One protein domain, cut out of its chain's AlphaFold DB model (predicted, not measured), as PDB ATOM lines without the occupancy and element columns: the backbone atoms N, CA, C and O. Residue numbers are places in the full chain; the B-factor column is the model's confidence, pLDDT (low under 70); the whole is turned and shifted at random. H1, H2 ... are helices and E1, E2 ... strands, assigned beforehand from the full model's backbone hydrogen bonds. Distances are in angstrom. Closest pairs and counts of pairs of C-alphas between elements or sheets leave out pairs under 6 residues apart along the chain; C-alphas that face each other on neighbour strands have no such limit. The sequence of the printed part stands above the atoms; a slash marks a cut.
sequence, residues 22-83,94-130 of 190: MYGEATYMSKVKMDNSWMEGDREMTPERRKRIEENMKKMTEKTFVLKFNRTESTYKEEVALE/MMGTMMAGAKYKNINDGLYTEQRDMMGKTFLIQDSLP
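This is residues 22 to 83 and 94 to 130 of the 190 residues of an uncharacterized protein of Nonlabens ulvanivorans (UniProt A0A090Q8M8). One twisted antiparallel sheet of six strands makes the body, and an arm formed by H1 and the long link before it reaches out from one end of the sheet, with residues 41 to 49 sticking out free. The short helix H2 sits near E5. The printed part has 99 residues, with the named elements E1, H1, E2, E3, H2, E4, E5 and E6 along the chain, in the mixed class of helices and strands. The sheet's order is E1 - E2 - E3 - E4 - E5 - E6. The whole is loose and elongated, with a radius of gyration of the C-alphas of 17.8 A and spans of 56 by 30 by 26 A.

E1, residues 24 to 31, begins at C-alpha 24 (13.395, -36.130, 28.064) and is 22.6 A long. H1, residues 47 to 61, is 20.8 A long and begins at C-alpha 47 (-10.049, -72.770, 16.264). E2 is residues 62 to 69, 22.5 A, and E3 residues 73 to 79, 18.9 A. H2 is residues 94 to 99, 8.5 A, and E4 residues 103 to 106, 10.2 A. E5, residues 111 to 118, is 21.7 A long; E6, residues 121 to 128, is 22.9 A long and ends at C-alpha 128 (3.691, -26.462, 8.627).

Edge strand E1 is antiparallel to E2, with N 26 and O 67 2.8 A apart. E2 and E3 form a hairpin, with N 66 and O 77 2.8 A apart. E3 is antiparallel to E4, with N 74 and O 105 2.8 A apart. E4, E5 and E6 form a meander, each strand the antiparallel neighbour of the one before; N 104 and O 113 are 2.7 A apart, and N 114 and O 125 2.8 A. These N and O pairs are within hydrogen-bond range. H1 only grazes the sheet, with residues 58 to 61; the closest C-alphas of E1 and H1, those of Lys 31 and Thr 61, are 5.4 A apart. H2 only grazes it too; its closest C-alphas with E5 are those of Thr 97 and Asp 117, 6.2 A. H1 and H2 are only just apart, at 8.4 A. In H1 and H2 every O i to N i+4 pair is within hydrogen-bond range.

The C-alphas of Arg 43 and Asn 108, the two farthest apart, are 56.1 A from each other. Residues 84 to 93 are not printed, and C-alphas 83 and 94 are 13.2 A apart across this cut. The link from E1 to H1, 15 residues, is long. The mean pLDDT of the printed part is 72.4, and 36 residues are under 70, among them 29 to 45 and 94 to 101.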
ATOM      1  N   MET A  22      17.179 -29.594  28.037       71.62
ATOM      2  CA  MET A  22      16.280 -30.473  28.766       71.62
ATOM      3  C   MET A  22      15.894 -31.632  27.857       71.62
ATOM      4  O   MET A  22      14.879 -31.571  27.173       71.62
ATOM      5  N   TYR A  23      16.697 -32.689  27.862       76.69
ATOM      6  CA  TYR A  23      16.378 -33.919  27.145       76.69
ATOM      7  C   TYR A  23      15.481 -34.816  28.001       76.69
ATOM      8  O   TYR A  23      15.816 -35.148  29.137       76.69
ATOM      9  N   GLY A  24      14.334 -35.202  27.451       78.44
ATOM     10  CA  GLY A  24      13.395 -36.130  28.064       78.44
ATOM     11  C   GLY A  24      13.065 -37.277  27.119       78.44
ATOM     12  O   GLY A  24      12.887 -37.085  25.917       78.44
ATOM     13  N   GLU A  25      12.959 -38.479  27.669       81.50
ATOM     14  CA  GLU A  25      12.462 -39.653  26.962       81.50
ATOM     15  C   GLU A  25      11.281 -40.221  27.741       81.50
ATOM     16  O   GLU A  25      11.357 -40.427  28.953       81.50
ATOM     17  N   ALA A  26      10.168 -40.425  27.046       79.31
ATOM     18  CA  ALA A  26       8.964 -40.999  27.605       79.31
ATOM     19  C   ALA A  26       8.519 -42.180  26.745       79.31
ATOM     20  O   ALA A  26       8.187 -42.030  25.566       79.31
ATOM     21  N   THR A  27       8.507 -43.357  27.359       77.06
ATOM     22  CA  THR A  27       8.044 -44.591  26.730       77.06
ATOM     23  C   THR A  27       6.595 -44.833  27.129       77.06
ATOM     24  O   THR A  27       6.274 -44.971  28.309       77.06
ATOM     25  N   TYR A  28       5.709 -44.876  26.141       72.12
ATOM     26  CA  TYR A  28       4.282 -45.106  26.312       72.12
ATOM     27  C   TYR A  28       3.903 -46.445  25.701       72.12
ATOM     28  O   TYR A  28       4.133 -46.686  24.520       72.12
ATOM     29  N   MET A  29       3.273 -47.304  26.491       69.56
ATOM     30  CA  MET A  29       2.698 -48.548  25.996       69.56
ATOM     31  C   MET A  29       1.207 -48.333  25.762       69.56
ATOM     32  O   MET A  29       0.464 -48.033  26.696       69.56
ATOM     33  N   SER A  30       0.769 -48.457  24.513       67.19
ATOM     34  CA  SER A  30      -0.653 -48.453  24.187       67.19
ATOM     35  C   SER A  30      -1.186 -49.875  24.265       67.19
ATOM     36  O   SER A  30      -0.558 -50.797  23.747       67.19
ATOM     37  N   LYS A  31      -2.349 -50.042  24.901       69.25
ATOM     38  CA  LYS A  31      -3.110 -51.293  24.904       69.25
ATOM     39  C   LYS A  31      -4.534 -51.010  24.461       69.25
ATOM     40  O   LYS A  31      -5.361 -50.544  25.244       69.25
ATOM     41  N   VAL A  32      -4.823 -51.297  23.199       67.44
ATOM     42  CA  VAL A  32      -6.166 -51.114  22.639       67.44
ATOM     43  C   VAL A  32      -6.968 -52.399  22.829       67.44
ATOM     44  O   VAL A  32      -6.644 -53.432  22.252       67.44
ATOM     45  N   LYS A  33      -8.040 -52.359  23.630       61.69
ATOM     46  CA  LYS A  33      -9.019 -53.455  23.673       61.69
ATOM     47  C   LYS A  33      -9.915 -53.336  22.442       61.69
ATOM     48  O   LYS A  33     -10.759 -52.446  22.397       61.69
ATOM     49  N   MET A  34      -9.702 -54.185  21.442       61.97
ATOM     50  CA  MET A  34     -10.621 -54.274  20.307       61.97
ATOM     51  C   MET A  34     -11.847 -55.103  20.684       61.97
ATOM     52  O   MET A  34     -11.738 -56.088  21.413       61.97
ATOM     53  N   ASP A  35     -13.012 -54.674  20.200       64.31
ATOM     54  CA  ASP A  35     -14.221 -55.484  20.265       64.31
ATOM     55  C   ASP A  35     -14.077 -56.654  19.285       64.31
ATOM     56  O   ASP A  35     -13.899 -56.457  18.081       64.31
ATOM     57  N   ASN A  36     -14.110 -57.871  19.820       64.12
ATOM     58  CA  ASN A  36     -13.937 -59.112  19.073       64.12
ATOM     59  C   ASN A  36     -15.278 -59.710  18.614       64.12
ATOM     60  O   ASN A  36     -15.287 -60.803  18.049       64.12
ATOM     61  N   SER A  37     -16.394 -59.000  18.810       64.56
ATOM     62  CA  SER A  37     -17.744 -59.422  18.404       64.56
ATOM     63  C   SER A  37     -17.850 -59.799  16.920       64.56
ATOM     64  O   SER A  37     -18.577 -60.722  16.552       64.56
ATOM     65  N   TRP A  38     -17.055 -59.161  16.052       64.00
ATOM     66  CA  TRP A  38     -16.982 -59.491  14.624       64.00
ATOM     67  C   TRP A  38     -16.429 -60.899  14.343       64.00
ATOM     68  O   TRP A  38     -16.676 -61.439  13.267       64.00
ATOM     69  N   MET A  39     -15.712 -61.509  15.296       61.25
ATOM     70  CA  MET A  39     -15.161 -62.862  15.173       61.25
ATOM     71  C   MET A  39     -16.104 -63.968  15.673       61.25
ATOM     72  O   MET A  39     -15.868 -65.147  15.402       61.25
ATOM     73  N   GLU A  40     -17.154 -63.623  16.421       57.69
ATOM     74  CA  GLU A  40     -18.137 -64.587  16.939       57.69
ATOM     75  C   GLU A  40     -19.244 -64.903  15.922       57.69
ATOM     76  O   GLU A  40     -19.823 -65.987  15.963       57.69
ATOM     77  N   GLY A  41     -19.512 -63.993  14.980       58.25
ATOM     78  CA  GLY A  41     -20.549 -64.163  13.955       58.25
ATOM     79  C   GLY A  41     -20.168 -65.067  12.777       58.25
ATOM     80  O   GLY A  41     -21.044 -65.462  12.007       58.25
ATOM     81  N   ASP A  42     -18.885 -65.403  12.621       58.56
ATOM     82  CA  ASP A  42     -18.384 -66.143  11.461       58.56
ATOM     83  C   ASP A  42     -18.338 -67.656  11.737       58.56
ATOM     84  O   ASP A  42     -17.471 -68.167  12.457       58.56
ATOM     85  N   ARG A  43     -19.310 -68.385  11.175       57.88
ATOM     86  CA  ARG A  43     -19.505 -69.836  11.370       57.88
ATOM     87  C   ARG A  43     -18.390 -70.700  10.764       57.88
ATOM     88  O   ARG A  43     -18.322 -71.884  11.080       57.88
ATOM     89  N   GLU A  44     -17.514 -70.131   9.936       61.38
ATOM     90  CA  GLU A  44     -16.447 -70.856   9.225       61.38
ATOM     91  C   GLU A  44     -15.057 -70.715   9.873       61.38
ATOM     92  O   GLU A  44     -14.049 -71.203   9.351       61.38
ATOM     93  N   MET A  45     -14.962 -70.062  11.034       63.94
ATOM     94  CA  MET A  45     -13.672 -69.797  11.664       63.94
ATOM     95  C   MET A  45     -13.161 -71.003  12.467       63.94
ATOM     96  O   MET A  45     -13.635 -71.293  13.567       63.94
ATOM     97  N   THR A  46     -12.148 -71.701  11.943       74.81
ATOM     98  CA  THR A  46     -11.495 -72.806  12.661       74.81
ATOM     99  C   THR A  46     -10.776 -72.321  13.933       74.81
ATOM    100  O   THR A  46     -10.240 -71.205  13.952       74.81
ATOM    101  N   PRO A  47     -10.681 -73.152  14.994       75.31
ATOM    102  CA  PRO A  47     -10.049 -72.770  16.264       75.31
ATOM    103  C   PRO A  47      -8.604 -72.282  16.108       75.31
ATOM    104  O   PRO A  47      -8.168 -71.357  16.793       75.31
ATOM    105  N   GLU A  48      -7.856 -72.871  15.175       75.19
ATOM    106  CA  GLU A  48      -6.478 -72.469  14.893       75.19
ATOM    107  C   GLU A  48      -6.381 -71.116  14.184       75.19
ATOM    108  O   GLU A  48      -5.440 -70.354  14.413       75.19
ATOM    109  N   ARG A  49      -7.340 -70.805  13.302       71.69
ATOM    110  CA  ARG A  49      -7.396 -69.507  12.624       71.69
ATOM    111  C   ARG A  49      -7.745 -68.409  13.626       71.69
ATOM    112  O   ARG A  49      -7.096 -67.367  13.603       71.69
ATOM    113  N   ARG A  50      -8.679 -68.670  14.548       73.62
ATOM    114  CA  ARG A  50      -9.037 -67.740  15.629       73.62
ATOM    115  C   ARG A  50      -7.841 -67.417  16.527       73.62
ATOM    116  O   ARG A  50      -7.531 -66.245  16.699       73.62
ATOM    117  N   LYS A  51      -7.094 -68.432  16.982       78.19
ATOM    118  CA  LYS A  51      -5.867 -68.225  17.778       78.19
ATOM    119  C   LYS A  51      -4.820 -67.382  17.048       78.19
ATOM    120  O   LYS A  51      -4.265 -66.458  17.629       78.19
ATOM    121  N   ARG A  52      -4.587 -67.644  15.755       73.25
ATOM    122  CA  ARG A  52      -3.652 -66.847  14.940       73.25
ATOM    123  C   ARG A  52      -4.098 -65.389  14.788       73.25
ATOM    124  O   ARG A  52      -3.259 -64.492  14.817       73.25
ATOM    125  N   ILE A  53      -5.399 -65.144  14.629       73.69
ATOM    126  CA  ILE A  53      -5.948 -63.783  14.562       73.69
ATOM    127  C   ILE A  53      -5.794 -63.088  15.915       73.69
ATOM    128  O   ILE A  53      -5.286 -61.976  15.951       73.69
ATOM    129  N   GLU A  54      -6.148 -63.741  17.022       73.44
ATOM    130  CA  GLU A  54      -6.001 -63.188  18.375       73.44
ATOM    131  C   GLU A  54      -4.548 -62.842  18.713       73.44
ATOM    132  O   GLU A  54      -4.280 -61.763  19.237       73.44
ATOM    133  N   GLU A  55      -3.593 -63.708  18.368       74.12
ATOM    134  CA  GLU A  55      -2.165 -63.446  18.569       74.12
ATOM    135  C   GLU A  55      -1.670 -62.261  17.731       74.12
ATOM    136  O   GLU A  55      -0.965 -61.391  18.250       74.12
ATOM    137  N   ASN A  56      -2.064 -62.178  16.456       69.56
ATOM    138  CA  ASN A  56      -1.717 -61.046  15.596       69.56
ATOM    139  C   ASN A  56      -2.372 -59.742  16.083       69.56
ATOM    140  O   ASN A  56      -1.724 -58.697  16.105       69.56
ATOM    141  N   MET A  57      -3.625 -59.800  16.536       68.44
ATOM    142  CA  MET A  57      -4.339 -58.654  17.106       68.44
ATOM    143  C   MET A  57      -3.687 -58.201  18.411       68.44
ATOM    144  O   MET A  57      -3.507 -57.004  18.625       68.44
ATOM    145  N   LYS A  58      -3.258 -59.134  19.266       70.19
ATOM    146  CA  LYS A  58      -2.532 -58.808  20.497       70.19
ATOM    147  C   LYS A  58      -1.222 -58.082  20.189       70.19
ATOM    148  O   LYS A  58      -0.962 -57.038  20.775       70.19
ATOM    149  N   LYS A  59      -0.456 -58.560  19.203       68.38
ATOM    150  CA  LYS A  59       0.769 -57.885  18.737       68.38
ATOM    151  C   LYS A  59       0.500 -56.490  18.163       68.38
ATOM    152  O   LYS A  59       1.282 -55.580  18.396       68.38
ATOM    153  N   MET A  60      -0.607 -56.296  17.444       64.50
ATOM    154  CA  MET A  60      -0.962 -54.981  16.890       64.50
ATOM    155  C   MET A  60      -1.522 -54.003  17.927       64.50
ATOM    156  O   MET A  60      -1.450 -52.791  17.720       64.50
ATOM    157  N   THR A  61      -2.116 -54.506  19.009       66.56
ATOM    158  CA  THR A  61      -2.768 -53.685  20.041       66.56
ATOM    159  C   THR A  61      -1.844 -53.314  21.190       66.56
ATOM    160  O   THR A  61      -2.092 -52.287  21.819       66.56
ATOM    161  N   GLU A  62      -0.807 -54.114  21.452       69.25
ATOM    162  CA  GLU A  62       0.254 -53.854  22.430       69.25
ATOM    163  C   GLU A  62       1.468 -53.240  21.715       69.25
ATOM    164  O   GLU A  62       2.441 -53.921  21.402       69.25
ATOM    165  N   LYS A  63       1.388 -51.936  21.423       70.38
ATOM    166  CA  LYS A  63       2.467 -51.178  20.768       70.38
ATOM    167  C   LYS A  63       3.184 -50.282  21.767       70.38
ATOM    168  O   LYS A  63       2.541 -49.584  22.557       70.38
ATOM    169  N   THR A  64       4.509 -50.265  21.691       70.50
ATOM    170  CA  THR A  64       5.354 -49.362  22.473       70.50
ATOM    171  C   THR A  64       5.745 -48.170  21.613       70.50
ATOM    172  O   THR A  64       6.234 -48.310  20.494       70.50
ATOM    173  N   PHE A  65       5.533 -46.978  22.145       75.75
ATOM    174  CA  PHE A  65       5.889 -45.720  21.516       75.75
ATOM    175  C   PHE A  65       6.932 -45.020  22.366       75.75
ATOM    176  O   PHE A  65       6.785 -44.919  23.581       75.75
ATOM    177  N   VAL A  66       7.961 -44.495  21.719       78.88
ATOM    178  CA  VAL A  66       9.002 -43.709  22.365       78.88
ATOM    179  C   VAL A  66       8.872 -42.274  21.878       78.88
ATOM    180  O   VAL A  66       8.998 -41.981  20.686       78.88
ATOM    181  N   LEU A  67       8.590 -41.375  22.816       83.00
ATOM    182  CA  LEU A  67       8.612 -39.937  22.604       83.00
ATOM    183  C   LEU A  67       9.911 -39.391  23.190       83.00
ATOM    184  O   LEU A  67      10.084 -39.367  24.408       83.00
ATOM    185  N   LYS A  68      10.809 -38.923  22.329       83.06
ATOM    186  CA  LYS A  68      12.002 -38.175  22.736       83.06
ATOM    187  C   LYS A  68      11.727 -36.703  22.511       83.06
ATOM    188  O   LYS A  68      11.344 -36.319  21.410       83.06
ATOM    189  N   PHE A  69      11.881 -35.881  23.533       84.56
ATOM    190  CA  PHE A  69      11.588 -34.458  23.442       84.56
ATOM    191  C   PHE A  69      12.690 -33.619  24.078       84.56
ATOM    192  O   PHE A  69      13.355 -34.030  25.028       84.56
ATOM    193  N   ASN A  70      12.857 -32.426  23.530       84.31
ATOM    194  CA  ASN A  70      13.608 -31.321  24.097       84.31
ATOM    195  C   ASN A  70      12.664 -30.106  24.219       84.31
ATOM    196  O   ASN A  70      11.467 -30.202  23.941       84.31
ATOM    197  N   ARG A  71      13.170 -28.943  24.640       78.75
ATOM    198  CA  ARG A  71      12.379 -27.705  24.780       78.75
ATOM    199  C   ARG A  71      11.735 -27.251  23.467       78.75
ATOM    200  O   ARG A  71      10.693 -26.604  23.500       78.75
ATOM    201  N   THR A  72      12.364 -27.567  22.340       79.94
ATOM    202  CA  THR A  72      12.050 -27.006  21.018       79.94
ATOM    203  C   THR A  72      11.598 -28.073  20.026       79.94
ATOM    204  O   THR A  72      10.805 -27.794  19.129       79.94
ATOM    205  N   GLU A  73      12.065 -29.305  20.207       84.81
ATOM    206  CA  GLU A  73      11.908 -30.395  19.253       84.81
ATOM    207  C   GLU A  73      11.369 -31.645  19.932       84.81
ATOM    208  O   GLU A  73      11.670 -31.937  21.087       84.81
ATOM    209  N   SER A  74      10.584 -32.422  19.199       83.31
ATOM    210  CA  SER A  74      10.089 -33.711  19.659       83.31
ATOM    211  C   SER A  74      10.070 -34.706  18.515       83.31
ATOM    212  O   SER A  74       9.683 -34.387  17.393       83.31
ATOM    213  N   THR A  75      10.499 -35.923  18.817       82.81
ATOM    214  CA  THR A  75      10.471 -37.066  17.916       82.81
ATOM    215  C   THR A  75       9.607 -38.146  18.536       82.81
ATOM    216  O   THR A  75       9.865 -38.615  19.643       82.81
ATOM    217  N   TYR A  76       8.580 -38.551  17.807       80.06
ATOM    218  CA  TYR A  76       7.688 -39.636  18.167       80.06
ATOM    219  C   TYR A  76       7.931 -40.806  17.226       80.06
ATOM    220  O   TYR A  76       7.814 -40.667  16.007       80.06
ATOM    221  N   LYS A  77       8.283 -41.960  17.786       78.19
ATOM    222  CA  LYS A  77       8.550 -43.170  17.012       78.19
ATOM    223  C   LYS A  77       7.879 -44.364  17.674       78.19
ATOM    224  O   LYS A  77       7.967 -44.547  18.885       78.19
ATOM    225  N   GLU A  78       7.220 -45.184  16.870       71.75
ATOM    226  CA  GLU A  78       6.800 -46.515  17.297       71.75
ATOM    227  C   GLU A  78       8.035 -47.425  17.343       71.75
ATOM    228  O   GLU A  78       8.750 -47.561  16.344       71.75
ATOM    229  N   GLU A  79       8.315 -48.029  18.498       63.12
ATOM    230  CA  GLU A  79       9.266 -49.134  18.562       63.12
ATOM    231  C   GLU A  79       8.593 -50.349  17.935       63.12
ATOM    232  O   GLU A  79       7.826 -51.070  18.571       63.12
ATOM    233  N   VAL A  80       8.866 -50.546  16.647       60.94
ATOM    234  CA  VAL A  80       8.465 -51.754  15.937       60.94
ATOM    235  C   VAL A  80       9.231 -52.906  16.577       60.94
ATOM    236  O   VAL A  80      10.419 -53.101  16.311       60.94
ATOM    237  N   ALA A  81       8.563 -53.653  17.455       53.03
ATOM    238  CA  ALA A  81       9.047 -54.952  17.883       53.03
ATOM    239  C   ALA A  81       9.239 -55.781  16.609       53.03
ATOM    240  O   ALA A  81       8.261 -56.047  15.915       53.03
ATOM    241  N   LEU A  82      10.505 -56.072  16.286       49.78
ATOM    242  CA  LEU A  82      10.978 -56.789  15.100       49.78
ATOM    243  C   LEU A  82       9.904 -57.737  14.546       49.78
ATOM    244  O   LEU A  82       9.671 -58.814  15.099       49.78
ATOM    245  N   GLU A  83       9.229 -57.320  13.471       45.69
ATOM    246  CA  GLU A  83       8.321 -58.216  12.768       45.69
ATOM    247  C   GLU A  83       9.148 -59.376  12.213       45.69
ATOM    248  O   GLU A  83      10.173 -59.180  11.552       45.69
ATOM    249  N   MET A  94      -0.234 -53.658   5.508       51.22
ATOM    250  CA  MET A  94      -0.433 -52.379   4.815       51.22
ATOM    251  C   MET A  94      -0.686 -51.226   5.802       51.22
ATOM    252  O   MET A  94      -0.082 -50.163   5.664       51.22
ATOM    253  N   MET A  95      -1.532 -51.429   6.824       50.97
ATOM    254  CA  MET A  95      -1.745 -50.410   7.862       50.97
ATOM    255  C   MET A  95      -0.536 -50.222   8.771       50.97
ATOM    256  O   MET A  95      -0.265 -49.096   9.183       50.97
ATOM    257  N   GLY A  96       0.189 -51.302   9.068       54.25
ATOM    258  CA  GLY A  96       1.448 -51.252   9.803       54.25
ATOM    259  C   GLY A  96       2.446 -50.333   9.111       54.25
ATOM    260  O   GLY A  96       2.906 -49.383   9.726       54.25
ATOM    261  N   THR A  97       2.694 -50.531   7.815       52.19
ATOM    262  CA  THR A  97       3.652 -49.727   7.041       52.19
ATOM    263  C   THR A  97       3.162 -48.301   6.763       52.19
ATOM    264  O   THR A  97       3.953 -47.367   6.841       52.19
ATOM    265  N   MET A  98       1.862 -48.094   6.500       49.62
ATOM    266  CA  MET A  98       1.313 -46.744   6.288       49.62
ATOM    267  C   MET A  98       1.325 -45.893   7.560       49.62
ATOM    268  O   MET A  98       1.557 -44.689   7.481       49.62
ATOM    269  N   MET A  99       1.069 -46.492   8.726       52.88
ATOM    270  CA  MET A  99       1.073 -45.775  10.005       52.88
ATOM    271  C   MET A  99       2.453 -45.751  10.673       52.88
ATOM    272  O   MET A  99       2.673 -44.893  11.529       52.88
ATOM    273  N   ALA A 100       3.374 -46.632  10.271       60.34
ATOM    274  CA  ALA A 100       4.748 -46.654  10.751       60.34
ATOM    275  C   ALA A 100       5.567 -45.501  10.167       60.34
ATOM    276  O   ALA A 100       5.509 -45.190   8.977       60.34
ATOM    277  N   GLY A 101       6.351 -44.870  11.036       69.94
ATOM    278  CA  GLY A 101       7.181 -43.735  10.675       69.94
ATOM    279  C   GLY A 101       7.577 -42.904  11.882       69.94
ATOM    280  O   GLY A 101       6.814 -42.779  12.842       69.94
ATOM    281  N   ALA A 102       8.780 -42.335  11.845       79.62
ATOM    282  CA  ALA A 102       9.159 -41.310  12.802       79.62
ATOM    283  C   ALA A 102       8.416 -40.011  12.464       79.62
ATOM    284  O   ALA A 102       8.394 -39.571  11.314       79.62
ATOM    285  N   LYS A 103       7.811 -39.398  13.478       84.25
ATOM    286  CA  LYS A 103       7.206 -38.071  13.389       84.25
ATOM    287  C   LYS A 103       8.100 -37.107  14.141       84.25
ATOM    288  O   LYS A 103       8.341 -37.286  15.331       84.25
ATOM    289  N   TYR A 104       8.584 -36.102  13.445       85.19
ATOM    290  CA  TYR A 104       9.402 -35.039  13.979       85.19
ATOM    291  C   TYR A 104       8.592 -33.748  14.015       85.19
ATOM    292  O   TYR A 104       7.854 -33.421  13.087       85.19
ATOM    293  N   LYS A 105       8.707 -33.016  15.115       84.44
ATOM    294  CA  LYS A 105       8.021 -31.749  15.320       84.44
ATOM    295  C   LYS A 105       8.986 -30.755  15.934       84.44
ATOM    296  O   LYS A 105       9.502 -31.002  17.023       84.44
ATOM    297  N   ASN A 106       9.150 -29.621  15.270       84.88
ATOM    298  CA  ASN A 106       9.951 -28.495  15.718       84.88
ATOM    299  C   ASN A 106       9.033 -27.283  15.930       84.88
ATOM    300  O   ASN A 106       8.340 -26.829  15.021       84.88
ATOM    301  N   ILE A 107       8.991 -26.797  17.168       82.62
ATOM    302  CA  ILE A 107       8.133 -25.685  17.586       82.62
ATOM    303  C   ILE A 107       8.776 -24.335  17.239       82.62
ATOM    304  O   ILE A 107       8.044 -23.398  16.934       82.62
ATOM    305  N   ASN A 108      10.110 -24.239  17.247       82.00
ATOM    306  CA  ASN A 108      10.826 -23.003  16.915       82.00
ATOM    307  C   ASN A 108      10.625 -22.621  15.450       82.00
ATOM    308  O   ASN A 108      10.259 -21.488  15.154       82.00
ATOM    309  N   ASP A 109      10.824 -23.588  14.558       80.62
ATOM    310  CA  ASP A 109      10.704 -23.375  13.115       80.62
ATOM    311  C   ASP A 109       9.256 -23.545  12.630       80.62
ATOM    312  O   ASP A 109       8.952 -23.298  11.466       80.62
ATOM    313  N   GLY A 110       8.345 -23.978  13.513       81.06
ATOM    314  CA  GLY A 110       6.953 -24.252  13.163       81.06
ATOM    315  C   GLY A 110       6.827 -25.357  12.113       81.06
ATOM    316  O   GLY A 110       5.964 -25.279  11.242       81.06
ATOM    317  N   LEU A 111       7.689 -26.374  12.177       84.62
ATOM    318  CA  LEU A 111       7.771 -27.451  11.195       84.62
ATOM    319  C   LEU A 111       7.298 -28.781  11.777       84.62
ATOM    320  O   LEU A 111       7.621 -29.159  12.907       84.62
ATOM    321  N   TYR A 112       6.559 -29.522  10.963       85.12
ATOM    322  CA  TYR A 112       6.180 -30.902  11.212       85.12
ATOM    323  C   TYR A 112       6.713 -31.768  10.072       85.12
ATOM    324  O   TYR A 112       6.621 -31.412   8.902       85.12
ATOM    325  N   THR A 113       7.328 -32.899  10.391       85.75
ATOM    326  CA  THR A 113       7.867 -33.822   9.394       85.75
ATOM    327  C   THR A 113       7.489 -35.239   9.762       85.75
ATOM    328  O   THR A 113       7.723 -35.690  10.877       85.75
ATOM    329  N   GLU A 114       6.910 -35.963   8.822       84.19
ATOM    330  CA  GLU A 114       6.492 -37.340   9.009       84.19
ATOM    331  C   GLU A 114       7.181 -38.233   7.987       84.19
ATOM    332  O   GLU A 114       7.092 -38.025   6.778       84.19
ATOM    333  N   GLN A 115       7.869 -39.255   8.480       81.94
ATOM    334  CA  GLN A 115       8.392 -40.312   7.634       81.94
ATOM    335  C   GLN A 115       7.254 -41.274   7.278       81.94
ATOM    336  O   GLN A 115       6.553 -41.760   8.162       81.94
ATOM    337  N   ARG A 116       7.077 -41.573   5.993       79.56
ATOM    338  CA  ARG A 116       6.136 -42.583   5.492       79.56
ATOM    339  C   ARG A 116       6.864 -43.532   4.560       79.56
ATOM    340  O   ARG A 116       7.561 -43.080   3.658       79.56
ATOM    341  N   ASP A 117       6.690 -44.834   4.741       75.56
ATOM    342  CA  ASP A 117       7.119 -45.815   3.742       75.56
ATOM    343  C   ASP A 117       5.940 -46.140   2.822       75.56
ATOM    344  O   ASP A 117       4.882 -46.590   3.266       75.56
ATOM    345  N   MET A 118       6.108 -45.860   1.532       74.38
ATOM    346  CA  MET A 118       5.134 -46.186   0.503       74.38
ATOM    347  C   MET A 118       5.798 -47.075  -0.540       74.38
ATOM    348  O   MET A 118       6.706 -46.656  -1.258       74.38
ATOM    349  N   MET A 119       5.299 -48.308  -0.652       71.75
ATOM    350  CA  MET A 119       5.723 -49.275  -1.671       71.75
ATOM    351  C   MET A 119       7.237 -49.568  -1.652       71.75
ATOM    352  O   MET A 119       7.845 -49.758  -2.706       71.75
ATOM    353  N   GLY A 120       7.850 -49.603  -0.462       71.56
ATOM    354  CA  GLY A 120       9.277 -49.888  -0.287       71.56
ATOM    355  C   GLY A 120      10.186 -48.688  -0.556       71.56
ATOM    356  O   GLY A 120      11.402 -48.849  -0.663       71.56
ATOM    357  N   LYS A 121       9.611 -47.489  -0.691       78.81
ATOM    358  CA  LYS A 121      10.341 -46.224  -0.736       78.81
ATOM    359  C   LYS A 121       9.940 -45.374   0.458       78.81
ATOM    360  O   LYS A 121       8.763 -45.119   0.700       78.81
ATOM    361  N   THR A 122      10.940 -44.883   1.175       79.56
ATOM    362  CA  THR A 122      10.740 -43.936   2.269       79.56
ATOM    363  C   THR A 122      10.586 -42.517   1.724       79.56
ATOM    364  O   THR A 122      11.444 -42.033   0.989       79.56
ATOM    365  N   PHE A 123       9.518 -41.842   2.134       83.25
ATOM    366  CA  PHE A 123       9.244 -40.435   1.872       83.25
ATOM    367  C   PHE A 123       9.254 -39.649   3.186       83.25
ATOM    368  O   PHE A 123       8.801 -40.140   4.220       83.25
ATOM    369  N   LEU A 124       9.758 -38.419   3.134       87.31
ATOM    370  CA  LEU A 124       9.642 -37.441   4.212       87.31
ATOM    371  C   LEU A 124       8.588 -36.418   3.795       87.31
ATOM    372  O   LEU A 124       8.777 -35.691   2.823       87.31
ATOM    373  N   ILE A 125       7.465 -36.400   4.505       83.50
ATOM    374  CA  ILE A 125       6.383 -35.444   4.292       83.50
ATOM    375  C   ILE A 125       6.608 -34.293   5.261       83.50
ATOM    376  O   ILE A 125       6.496 -34.479   6.470       83.50
ATOM    377  N   GLN A 126       6.948 -33.122   4.734       84.62
ATOM    378  CA  GLN A 126       7.106 -31.904   5.520       84.62
ATOM    379  C   GLN A 126       5.842 -31.054   5.404       84.62
ATOM    380  O   GLN A 126       5.337 -30.833   4.306       84.62
ATOM    381  N   ASP A 127       5.356 -30.575   6.541       82.38
ATOM    382  CA  ASP A 127       4.202 -29.694   6.653       82.38
ATOM    383  C   ASP A 127       4.489 -28.585   7.679       82.38
ATOM    384  O   ASP A 127       5.426 -28.659   8.481       82.38
ATOM    385  N   SER A 128       3.679 -27.537   7.642       83.06
ATOM    386  CA  SER A 128       3.691 -26.462   8.627       83.06
ATOM    387  C   SER A 128       2.950 -26.876   9.898       83.06
ATOM    388  O   SER A 128       1.949 -27.592   9.863       83.06
ATOM    389  N   LEU A 129       3.436 -26.423  11.049       78.56
ATOM    390  CA  LEU A 129       2.777 -26.644  12.323       78.56
ATOM    391  C   LEU A 129       1.706 -25.562  12.543       78.56
ATOM    392  O   LEU A 129       2.064 -24.411  12.806       78.56
ATOM    393  N   PRO A 130       0.402 -25.893  12.507       76.25
ATOM    394  CA  PRO A 130      -0.631 -24.899  12.751       76.25
ATOM    395  C   PRO A 130      -0.556 -24.406  14.199       76.25
ATOM    396  O   PRO A 130      -0.513 -25.197  15.148       76.25
TER     397      PRO A 130